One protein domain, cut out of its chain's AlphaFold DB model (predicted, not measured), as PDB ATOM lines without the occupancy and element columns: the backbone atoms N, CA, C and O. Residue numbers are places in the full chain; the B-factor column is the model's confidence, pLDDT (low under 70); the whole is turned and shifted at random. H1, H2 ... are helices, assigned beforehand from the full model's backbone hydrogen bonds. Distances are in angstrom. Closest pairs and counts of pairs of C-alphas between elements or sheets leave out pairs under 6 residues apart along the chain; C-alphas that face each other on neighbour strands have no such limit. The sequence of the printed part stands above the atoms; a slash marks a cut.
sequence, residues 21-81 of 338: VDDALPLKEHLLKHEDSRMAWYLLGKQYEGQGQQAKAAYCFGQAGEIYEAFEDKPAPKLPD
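What this domain is: This is residues 21 to 81 of the 338 residues of an uncharacterized protein of Cohnella kolymensis (UniProt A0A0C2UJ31). Picture a small helical body with H2 in the middle: H3 folds back beside it as a close helical hairpin, the short H1 packs on the first part of H2 away from H3, and the short H4 packs near the beginning of H2, just after the end of H3. Residues 21 to 26 and residues 73 to 81 hold no named element and make the two ends, the latter turning back from H4 past H3. The printed part has 61 residues with four named helices, H1, H2, H3 and H4 in that order along the chain, and no named strand; the class is all helix. It is compact, with a radius of gyration of the C-alphas of 10.9 A, and rounded, with spans of 28 by 25 by 23 A.

Where its parts are: Start at Val 21 and go on to C-alpha 27 at (-25.770, -8.377, -21.508), where H1 begins; it covers residues 27 to 33 and is 9.9 A long from first to last C-alpha. Next find C-alpha 38 at (-37.483, -10.608, -19.317), from which H2, the longest helix with 13 residues, runs 18.8 A to Gly 50. H3 follows at residues 54 to 64, 14.9 A long. H4 covers residues 66 to 72, is 9.9 A long, and ends at C-alpha 72 at (-36.426, -18.541, -7.604).

How they stand to each other: Begin with H2, the hub, which touches the three other helices. Look at Gly 45 and Ala 57, the closest C-alphas of H2 and H3, 4.1 A apart; these helices touch and form a helical hairpin at a shallow tilt of 14 degrees, opposite ways. H1 touches H2, with residues 40 to 44 of H2 alone, and Leu 31 and Ala 40 have the closest C-alphas, 6.6 A apart. This too is a helical hairpin, at a shallow tilt of 28 degrees, opposite ways. H4 touches residues 38 to 42 of H2 alone, closest at the C-alphas of Tyr 42 and Tyr 68, 6.1 A apart. They run the same way at a tilt of 36 degrees, only just steep. H3 and H4 are close but not clearly touching, with the closest C-alphas, of Phe 61 and Tyr 68, 5.9 A apart. H1 is apart from H3 and from H4. Along the backbones of H1, H2, H3 and H4, every O i to N i+4 pair is within hydrogen-bond range.

The domain as a whole: The two C-alphas farthest apart are those of Asp 23 and Asp 81, at 31.7 A. The printed part has no cut, and the links from H1 to H2, H2 to H3 and H3 to H4 are tight. In the B-factor column of this model you will find a mean pLDDT of 78.2 for the printed part, with values under 70 at residues 21 to 35 and 80 to 81.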
ATOM      1  N   VAL A  21     -18.645 -15.337 -15.382       52.03
ATOM      2  CA  VAL A  21     -19.523 -14.225 -15.793       52.03
ATOM      3  C   VAL A  21     -18.976 -12.863 -15.310       52.03
ATOM      4  O   VAL A  21     -19.711 -11.886 -15.151       52.03
ATOM      5  N   ASP A  22     -17.667 -12.805 -15.064       50.00
ATOM      6  CA  ASP A  22     -16.910 -11.620 -14.674       50.00
ATOM      7  C   ASP A  22     -16.577 -10.730 -15.881       50.00
ATOM      8  O   ASP A  22     -16.345  -9.531 -15.709       50.00
ATOM      9  N   ASP A  23     -16.664 -11.259 -17.108       46.16
ATOM     10  CA  ASP A  23     -16.586 -10.457 -18.330       46.16
ATOM     11  C   ASP A  23     -17.910  -9.713 -18.560       46.16
ATOM     12  O   ASP A  23     -18.814 -10.108 -19.303       46.16
ATOM     13  N   ALA A  24     -18.031  -8.581 -17.873       54.03
ATOM     14  CA  ALA A  24     -19.038  -7.571 -18.129       54.03
ATOM     15  C   ALA A  24     -18.870  -7.009 -19.550       54.03
ATOM     16  O   ALA A  24     -18.160  -6.026 -19.703       54.03
ATOM     17  N   LEU A  25     -19.502  -7.633 -20.560       53.38
ATOM     18  CA  LEU A  25     -19.939  -7.086 -21.869       53.38
ATOM     19  C   LEU A  25     -20.376  -8.257 -22.788       53.38
ATOM     20  O   LEU A  25     -19.566  -8.787 -23.546       53.38
ATOM     21  N   PRO A  26     -21.651  -8.706 -22.715       55.69
ATOM     22  CA  PRO A  26     -22.606  -8.275 -23.749       55.69
ATOM     23  C   PRO A  26     -24.060  -8.090 -23.263       55.69
ATOM     24  O   PRO A  26     -24.913  -7.673 -24.043       55.69
ATOM     25  N   LEU A  27     -24.379  -8.367 -21.992       58.38
ATOM     26  CA  LEU A  27     -25.770  -8.377 -21.508       58.38
ATOM     27  C   LEU A  27     -26.400  -6.982 -21.479       58.38
ATOM     28  O   LEU A  27     -27.500  -6.799 -21.987       58.38
ATOM     29  N   LYS A  28     -25.689  -5.966 -20.972       57.97
ATOM     30  CA  LYS A  28     -26.193  -4.581 -20.969       57.97
ATOM     31  C   LYS A  28     -26.452  -4.058 -22.387       57.97
ATOM     32  O   LYS A  28     -27.441  -3.374 -22.618       57.97
ATOM     33  N   GLU A  29     -25.581  -4.391 -23.337       58.81
ATOM     34  CA  GLU A  29     -25.750  -3.992 -24.737       58.81
ATOM     35  C   GLU A  29     -26.870  -4.778 -25.434       58.81
ATOM     36  O   GLU A  29     -27.589  -4.233 -26.270       58.81
ATOM     37  N   HIS A  30     -27.062  -6.043 -25.051       63.53
ATOM     38  CA  HIS A  30     -28.193  -6.853 -25.483       63.53
ATOM     39  C   HIS A  30     -29.521  -6.283 -24.965       63.53
ATOM     40  O   HIS A  30     -30.449  -6.140 -25.751       63.53
ATOM     41  N   LEU A  31     -29.593  -5.860 -23.698       62.53
ATOM     42  CA  LEU A  31     -30.772  -5.190 -23.138       62.53
ATOM     43  C   LEU A  31     -31.065  -3.840 -23.803       62.53
ATOM     44  O   LEU A  31     -32.225  -3.548 -24.051       62.53
ATOM     45  N   LEU A  32     -30.051  -3.051 -24.179       60.41
ATOM     46  CA  LEU A  32     -30.261  -1.808 -24.943       60.41
ATOM     47  C   LEU A  32     -30.890  -2.050 -26.328       60.41
ATOM     48  O   LEU A  32     -31.517  -1.157 -26.889       60.41
ATOM     49  N   LYS A  33     -30.703  -3.244 -26.903       65.62
ATOM     50  CA  LYS A  33     -31.294  -3.646 -28.192       65.62
ATOM     51  C   LYS A  33     -32.600  -4.441 -28.018       65.62
ATOM     52  O   LYS A  33     -33.348  -4.573 -28.985       65.62
ATOM     53  N   HIS A  34     -32.864  -4.946 -26.808       63.75
ATOM     54  CA  HIS A  34     -33.960  -5.850 -26.447       63.75
ATOM     55  C   HIS A  34     -34.473  -5.554 -25.026       63.75
ATOM     56  O   HIS A  34     -34.368  -6.388 -24.122       63.75
ATOM     57  N   GLU A  35     -35.007  -4.346 -24.815       65.75
ATOM     58  CA  GLU A  35     -35.480  -3.880 -23.498       65.75
ATOM     59  C   GLU A  35     -36.648  -4.725 -22.948       65.75
ATOM     60  O   GLU A  35     -36.899  -4.740 -21.742       65.75
ATOM     61  N   ASP A  36     -37.329  -5.469 -23.823       76.62
ATOM     62  CA  ASP A  36     -38.462  -6.350 -23.534       76.62
ATOM     63  C   ASP A  36     -38.065  -7.779 -23.115       76.62
ATOM     64  O   ASP A  36     -38.919  -8.577 -22.712       76.62
ATOM     65  N   SER A  37     -36.776  -8.130 -23.164       83.94
ATOM     66  CA  SER A  37     -36.312  -9.476 -22.815       83.94
ATOM     67  C   SER A  37     -36.272  -9.697 -21.298       83.94
ATOM     68  O   SER A  37     -35.271  -9.444 -20.624       83.94
ATOM     69  N   ARG A  38     -37.360 -10.250 -20.748       86.25
ATOM     70  CA  ARG A  38     -37.483 -10.608 -19.317       86.25
ATOM     71  C   ARG A  38     -36.402 -11.581 -18.826       86.25
ATOM     72  O   ARG A  38     -35.941 -11.471 -17.694       86.25
ATOM     73  N   MET A  39     -35.946 -12.494 -19.687       88.44
ATOM     74  CA  MET A  39     -34.842 -13.410 -19.369       88.44
ATOM     75  C   MET A  39     -33.500 -12.675 -19.257       88.44
ATOM     76  O   MET A  39     -32.707 -12.965 -18.364       88.44
ATOM     77  N   ALA A  40     -33.246 -11.688 -20.123       84.31
ATOM     78  CA  ALA A  40     -32.025 -10.891 -20.039       84.31
ATOM     79  C   ALA A  40     -31.985 -10.066 -18.741       84.31
ATOM     80  O   ALA A  40     -30.940 -10.001 -18.092       84.31
ATOM     81  N   TRP A  41     -33.129  -9.512 -18.321       85.69
ATOM     82  CA  TRP A  41     -33.278  -8.860 -17.016       85.69
ATOM     83  C   TRP A  41     -32.965  -9.806 -15.845       85.69
ATOM     84  O   TRP A  41     -32.242  -9.413 -14.929       85.69
ATOM     85  N   TYR A  42     -33.423 -11.063 -15.887       89.81
ATOM     86  CA  TYR A  42     -33.111 -12.059 -14.852       89.81
ATOM     87  C   TYR A  42     -31.606 -12.352 -14.764       89.81
ATOM     88  O   TYR A  42     -31.016 -12.245 -13.688       89.81
ATOM     89  N   LEU A  43     -30.969 -12.656 -15.899       90.25
ATOM     90  CA  LEU A  43     -29.539 -12.981 -15.953       90.25
ATOM     91  C   LEU A  43     -28.663 -11.811 -15.486       90.25
ATOM     92  O   LEU A  43     -27.710 -12.015 -14.733       90.25
ATOM     93  N   LEU A  44     -29.018 -10.579 -15.865       85.62
ATOM     94  CA  LEU A  44     -28.344  -9.375 -15.377       85.62
ATOM     95  C   LEU A  44     -28.506  -9.212 -13.856       85.62
ATOM     96  O   LEU A  44     -27.563  -8.826 -13.165       85.62
ATOM     97  N   GLY A  45     -29.684  -9.540 -13.319       88.44
ATOM     98  CA  GLY A  45     -29.937  -9.549 -11.880       88.44
ATOM     99  C   GLY A  45     -29.039 -10.531 -11.125       88.44
ATOM    100  O   GLY A  45     -28.425 -10.139 -10.133       88.44
ATOM    101  N   LYS A  46     -28.875 -11.766 -11.626       90.06
ATOM    102  CA  LYS A  46     -27.965 -12.771 -11.035       90.06
ATOM    103  C   LYS A  46     -26.509 -12.314 -11.051       90.06
ATOM    104  O   LYS A  46     -25.784 -12.553 -10.088       90.06
ATOM    105  N   GLN A  47     -26.094 -11.597 -12.094       85.50
ATOM    106  CA  GLN A  47     -24.760 -11.003 -12.149       85.50
ATOM    107  C   GLN A  47     -24.571  -9.936 -11.059       85.50
ATOM    108  O   GLN A  47     -23.575  -9.958 -10.336       85.50
ATOM    109  N   TYR A  48     -25.532  -9.022 -10.888       85.25
ATOM    110  CA  TYR A  48     -25.455  -8.017  -9.822       85.25
ATOM    111  C   TYR A  48     -25.530  -8.623  -8.419       85.25
ATOM    112  O   TYR A  48     -24.865  -8.120  -7.514       85.25
ATOM    113  N   GLU A  49     -26.290  -9.701  -8.236       86.75
ATOM    114  CA  GLU A  49     -26.344 -10.459  -6.983       86.75
ATOM    115  C   GLU A  49     -24.980 -11.082  -6.653       86.75
ATOM    116  O   GLU A  49     -24.487 -10.897  -5.539       86.75
ATOM    117  N   GLY A  50     -24.324 -11.714  -7.636       85.31
ATOM    118  CA  GLY A  50     -22.965 -12.252  -7.495       85.31
ATOM    119  C   GLY A  50     -21.916 -11.185  -7.161       85.31
ATOM    120  O   GLY A  50     -20.966 -11.454  -6.432       85.31
ATOM    121  N   GLN A  51     -22.129  -9.945  -7.608       83.31
ATOM    122  CA  GLN A  51     -21.286  -8.785  -7.288       83.31
ATOM    123  C   GLN A  51     -21.666  -8.083  -5.968       83.31
ATOM    124  O   GLN A  51     -21.145  -7.006  -5.670       83.31
ATOM    125  N   GLY A  52     -22.613  -8.623  -5.193       86.88
ATOM    126  CA  GLY A  52     -23.087  -8.023  -3.940       86.88
ATOM    127  C   GLY A  52     -23.929  -6.748  -4.114       86.88
ATOM    128  O   GLY A  52     -24.273  -6.090  -3.131       86.88
ATOM    129  N   GLN A  53     -24.311  -6.387  -5.341       83.38
ATOM    130  CA  GLN A  53     -25.102  -5.192  -5.662       83.38
ATOM    131  C   GLN A  53     -26.608  -5.474  -5.565       83.38
ATOM    132  O   GLN A  53     -27.359  -5.336  -6.534       83.38
ATOM    133  N   GLN A  54     -27.061  -5.824  -4.360       85.31
ATOM    134  CA  GLN A  54     -28.420  -6.310  -4.082       85.31
ATOM    135  C   GLN A  54     -29.539  -5.373  -4.567       85.31
ATOM    136  O   GLN A  54     -30.538  -5.828  -5.115       85.31
ATOM    137  N   ALA A  55     -29.364  -4.053  -4.445       80.12
ATOM    138  CA  ALA A  55     -30.369  -3.086  -4.896       80.12
ATOM    139  C   ALA A  55     -30.566  -3.098  -6.425       80.12
ATOM    140  O   ALA A  55     -31.689  -2.984  -6.914       80.12
ATOM    141  N   LYS A  56     -29.480  -3.266  -7.191       83.88
ATOM    142  CA  LYS A  56     -29.545  -3.350  -8.658       83.88
ATOM    143  C   LYS A  56     -30.084  -4.700  -9.110       83.88
ATOM    144  O   LYS A  56     -30.875  -4.746 -10.048       83.88
ATOM    145  N   ALA A  57     -29.705  -5.769  -8.411       86.69
ATOM    146  CA  ALA A  57     -30.256  -7.099  -8.634       86.69
ATOM    147  C   ALA A  57     -31.780  -7.099  -8.439       86.69
ATOM    148  O   ALA A  57     -32.510  -7.499  -9.342       86.69
ATOM    149  N   ALA A  58     -32.270  -6.529  -7.332       87.56
ATOM    150  CA  ALA A  58     -33.699  -6.416  -7.048       87.56
ATOM    151  C   ALA A  58     -34.466  -5.631  -8.126       87.56
ATOM    152  O   ALA A  58     -35.561  -6.040  -8.511       87.56
ATOM    153  N   TYR A  59     -33.883  -4.549  -8.658       87.06
ATOM    154  CA  TYR A  59     -34.476  -3.816  -9.780       87.06
ATOM    155  C   TYR A  59     -34.627  -4.702 -11.027       87.06
ATOM    156  O   TYR A  59     -35.697  -4.772 -11.628       87.06
ATOM    157  N   CYS A  60     -33.561  -5.421 -11.384       87.12
ATOM    158  CA  CYS A  60     -33.549  -6.304 -12.549       87.12
ATOM    159  C   CYS A  60     -34.521  -7.483 -12.384       87.12
ATOM    160  O   CYS A  60     -35.224  -7.840 -13.325       87.12
ATOM    161  N   PHE A  61     -34.638  -8.044 -11.179       92.06
ATOM    162  CA  PHE A  61     -35.607  -9.097 -10.872       92.06
ATOM    163  C   PHE A  61     -37.056  -8.612 -10.957       92.06
ATOM    164  O   PHE A  61     -37.909  -9.332 -11.471       92.06
ATOM    165  N   GLY A  62     -37.332  -7.373 -10.543       87.69
ATOM    166  CA  GLY A  62     -38.645  -6.764 -10.744       87.69
ATOM    167  C   GLY A  62     -39.008  -6.595 -12.226       87.69
ATOM    168  O   GLY A  62     -40.157  -6.811 -12.596       87.69
ATOM    169  N   GLN A  63     -38.031  -6.280 -13.087       86.38
ATOM    170  CA  GLN A  63     -38.228  -6.224 -14.546       86.38
ATOM    171  C   GLN A  63     -38.382  -7.620 -15.175       86.38
ATOM    172  O   GLN A  63     -39.130  -7.793 -16.137       86.38
ATOM    173  N   ALA A  64     -37.710  -8.633 -14.624       89.00
ATOM    174  CA  ALA A  64     -37.829 -10.019 -15.074       89.00
ATOM    175  C   ALA A  64     -39.214 -10.631 -14.783       89.00
ATOM    176  O   ALA A  64     -39.678 -11.486 -15.545       89.00
ATOM    177  N   GLY A  65     -39.884 -10.189 -13.712       89.50
ATOM    178  CA  GLY A  65     -41.250 -10.589 -13.366       89.50
ATOM    179  C   GLY A  65     -41.401 -12.108 -13.246       89.50
ATOM    180  O   GLY A  65     -40.661 -12.745 -12.504       89.50
ATOM    181  N   GLU A  66     -42.315 -12.693 -14.025       88.94
ATOM    182  CA  GLU A  66     -42.634 -14.133 -13.999       88.94
ATOM    183  C   GLU A  66     -41.422 -15.057 -14.216       88.94
ATOM    184  O   GLU A  66     -41.425 -16.191 -13.749       88.94
ATOM    185  N   ILE A  67     -40.375 -14.588 -14.908       87.88
ATOM    186  CA  ILE A  67     -39.154 -15.380 -15.098       87.88
ATOM    187  C   ILE A  67     -38.403 -15.510 -13.775       87.88
ATOM    188  O   ILE A  67     -37.962 -16.597 -13.431       87.88
ATOM    189  N   TYR A  68     -38.290 -14.433 -13.000       91.25
ATOM    190  CA  TYR A  68     -37.707 -14.524 -11.663       91.25
ATOM    191  C   TYR A  68     -38.536 -15.460 -10.774       91.25
ATOM    192  O   TYR A  68     -37.978 -16.318 -10.095       91.25
ATOM    193  N   GLU A  69     -39.863 -15.345 -10.841       91.75
ATOM    194  CA  GLU A  69     -40.779 -16.165 -10.041       91.75
ATOM    195  C   GLU A  69     -40.653 -17.657 -10.355       91.75
ATOM    196  O   GLU A  69     -40.646 -18.471  -9.437       91.75
ATOM    197  N   ALA A  70     -40.487 -18.009 -11.633       89.50
ATOM    198  CA  ALA A  70     -40.340 -19.391 -12.077       89.50
ATOM    199  C   ALA A  70     -38.991 -20.032 -11.709       89.50
ATOM    200  O   ALA A  70     -38.911 -21.253 -11.622       89.50
ATOM    201  N   PHE A  71     -37.926 -19.239 -11.547       89.25
ATOM    202  CA  PHE A  71     -36.581 -19.754 -11.255       89.25
ATOM    203  C   PHE A  71     -36.214 -19.705  -9.770       89.25
ATOM    204  O   PHE A  71     -35.386 -20.496  -9.326       89.25
ATOM    205  N   GLU A  72     -36.788 -18.774  -9.008       87.75
ATOM    206  CA  GLU A  72     -36.426 -18.541  -7.604       87.75
ATOM    207  C   GLU A  72     -37.539 -18.957  -6.624       87.75
ATOM    208  O   GLU A  72     -37.356 -18.813  -5.412       87.75
ATOM    209  N   ASP A  73     -38.684 -19.442  -7.133       84.56
ATOM    210  CA  ASP A  73     -39.889 -19.830  -6.376       84.56
ATOM    211  C   ASP A  73     -40.348 -18.753  -5.370       84.56
ATOM    212  O   ASP A  73     -40.892 -19.027  -4.295       84.56
ATOM    213  N   LYS A  74     -40.098 -17.481  -5.708       84.12
ATOM    214  CA  LYS A  74     -40.372 -16.300  -4.878       84.12
ATOM    215  C   LYS A  74     -41.011 -15.202  -5.723       84.12
ATOM    216  O   LYS A  74     -40.615 -15.027  -6.871       84.12
ATOM    217  N   PRO A  75     -41.944 -14.411  -5.162       84.31
ATOM    218  CA  PRO A  75     -42.539 -13.295  -5.887       84.31
ATOM    219  C   PRO A  75     -41.473 -12.263  -6.276       84.31
ATOM    220  O   PRO A  75     -40.575 -11.967  -5.478       84.31
ATOM    221  N   ALA A  76     -41.591 -11.687  -7.475       83.81
ATOM    222  CA  ALA A  76     -40.643 -10.681  -7.941       83.81
ATOM    223  C   ALA A  76     -40.655  -9.433  -7.029       83.81
ATOM    224  O   ALA A  76     -41.725  -9.006  -6.567       83.81
ATOM    225  N   PRO A  77     -39.489  -8.809  -6.758       84.94
ATOM    226  CA  PRO A  77     -39.425  -7.581  -5.975       84.94
ATOM    227  C   PRO A  77     -40.302  -6.487  -6.591       84.94
ATOM    228  O   PRO A  77     -40.194  -6.169  -7.775       84.94
ATOM    229  N   LYS A  78     -41.174  -5.886  -5.775       78.44
ATOM    230  CA  LYS A  78     -42.042  -4.793  -6.225       78.44
ATOM    231  C   LYS A  78     -41.196  -3.559  -6.519       78.44
ATOM    232  O   LYS A  78     -40.589  -2.995  -5.609       78.44
ATOM    233  N   LEU A  79     -41.183  -3.135  -7.778       72.31
ATOM    234  CA  LEU A  79     -40.519  -1.900  -8.171       72.31
ATOM    235  C   LEU A  79     -41.363  -0.689  -7.758       72.31
ATOM    236  O   LEU A  79     -42.593  -0.748  -7.828       72.31
ATOM    237  N   PRO A  80     -40.733   0.415  -7.327       61.44
ATOM    238  CA  PRO A  80     -41.445   1.671  -7.167       61.44
ATOM    239  C   PRO A  80     -42.017   2.108  -8.523       61.44
ATOM    240  O   PRO A  80     -41.303   2.157  -9.521       61.44
ATOM    241  N   ASP A  81     -43.313   2.425  -8.558       54.44
ATOM    242  CA  ASP A  81     -43.971   2.973  -9.746       54.44
ATOM    243  C   ASP A  81     -43.272   4.276 -10.169       54.44
ATOM    244  O   ASP A  81     -43.428   5.307  -9.501       54.44
TER     245      ASP A  81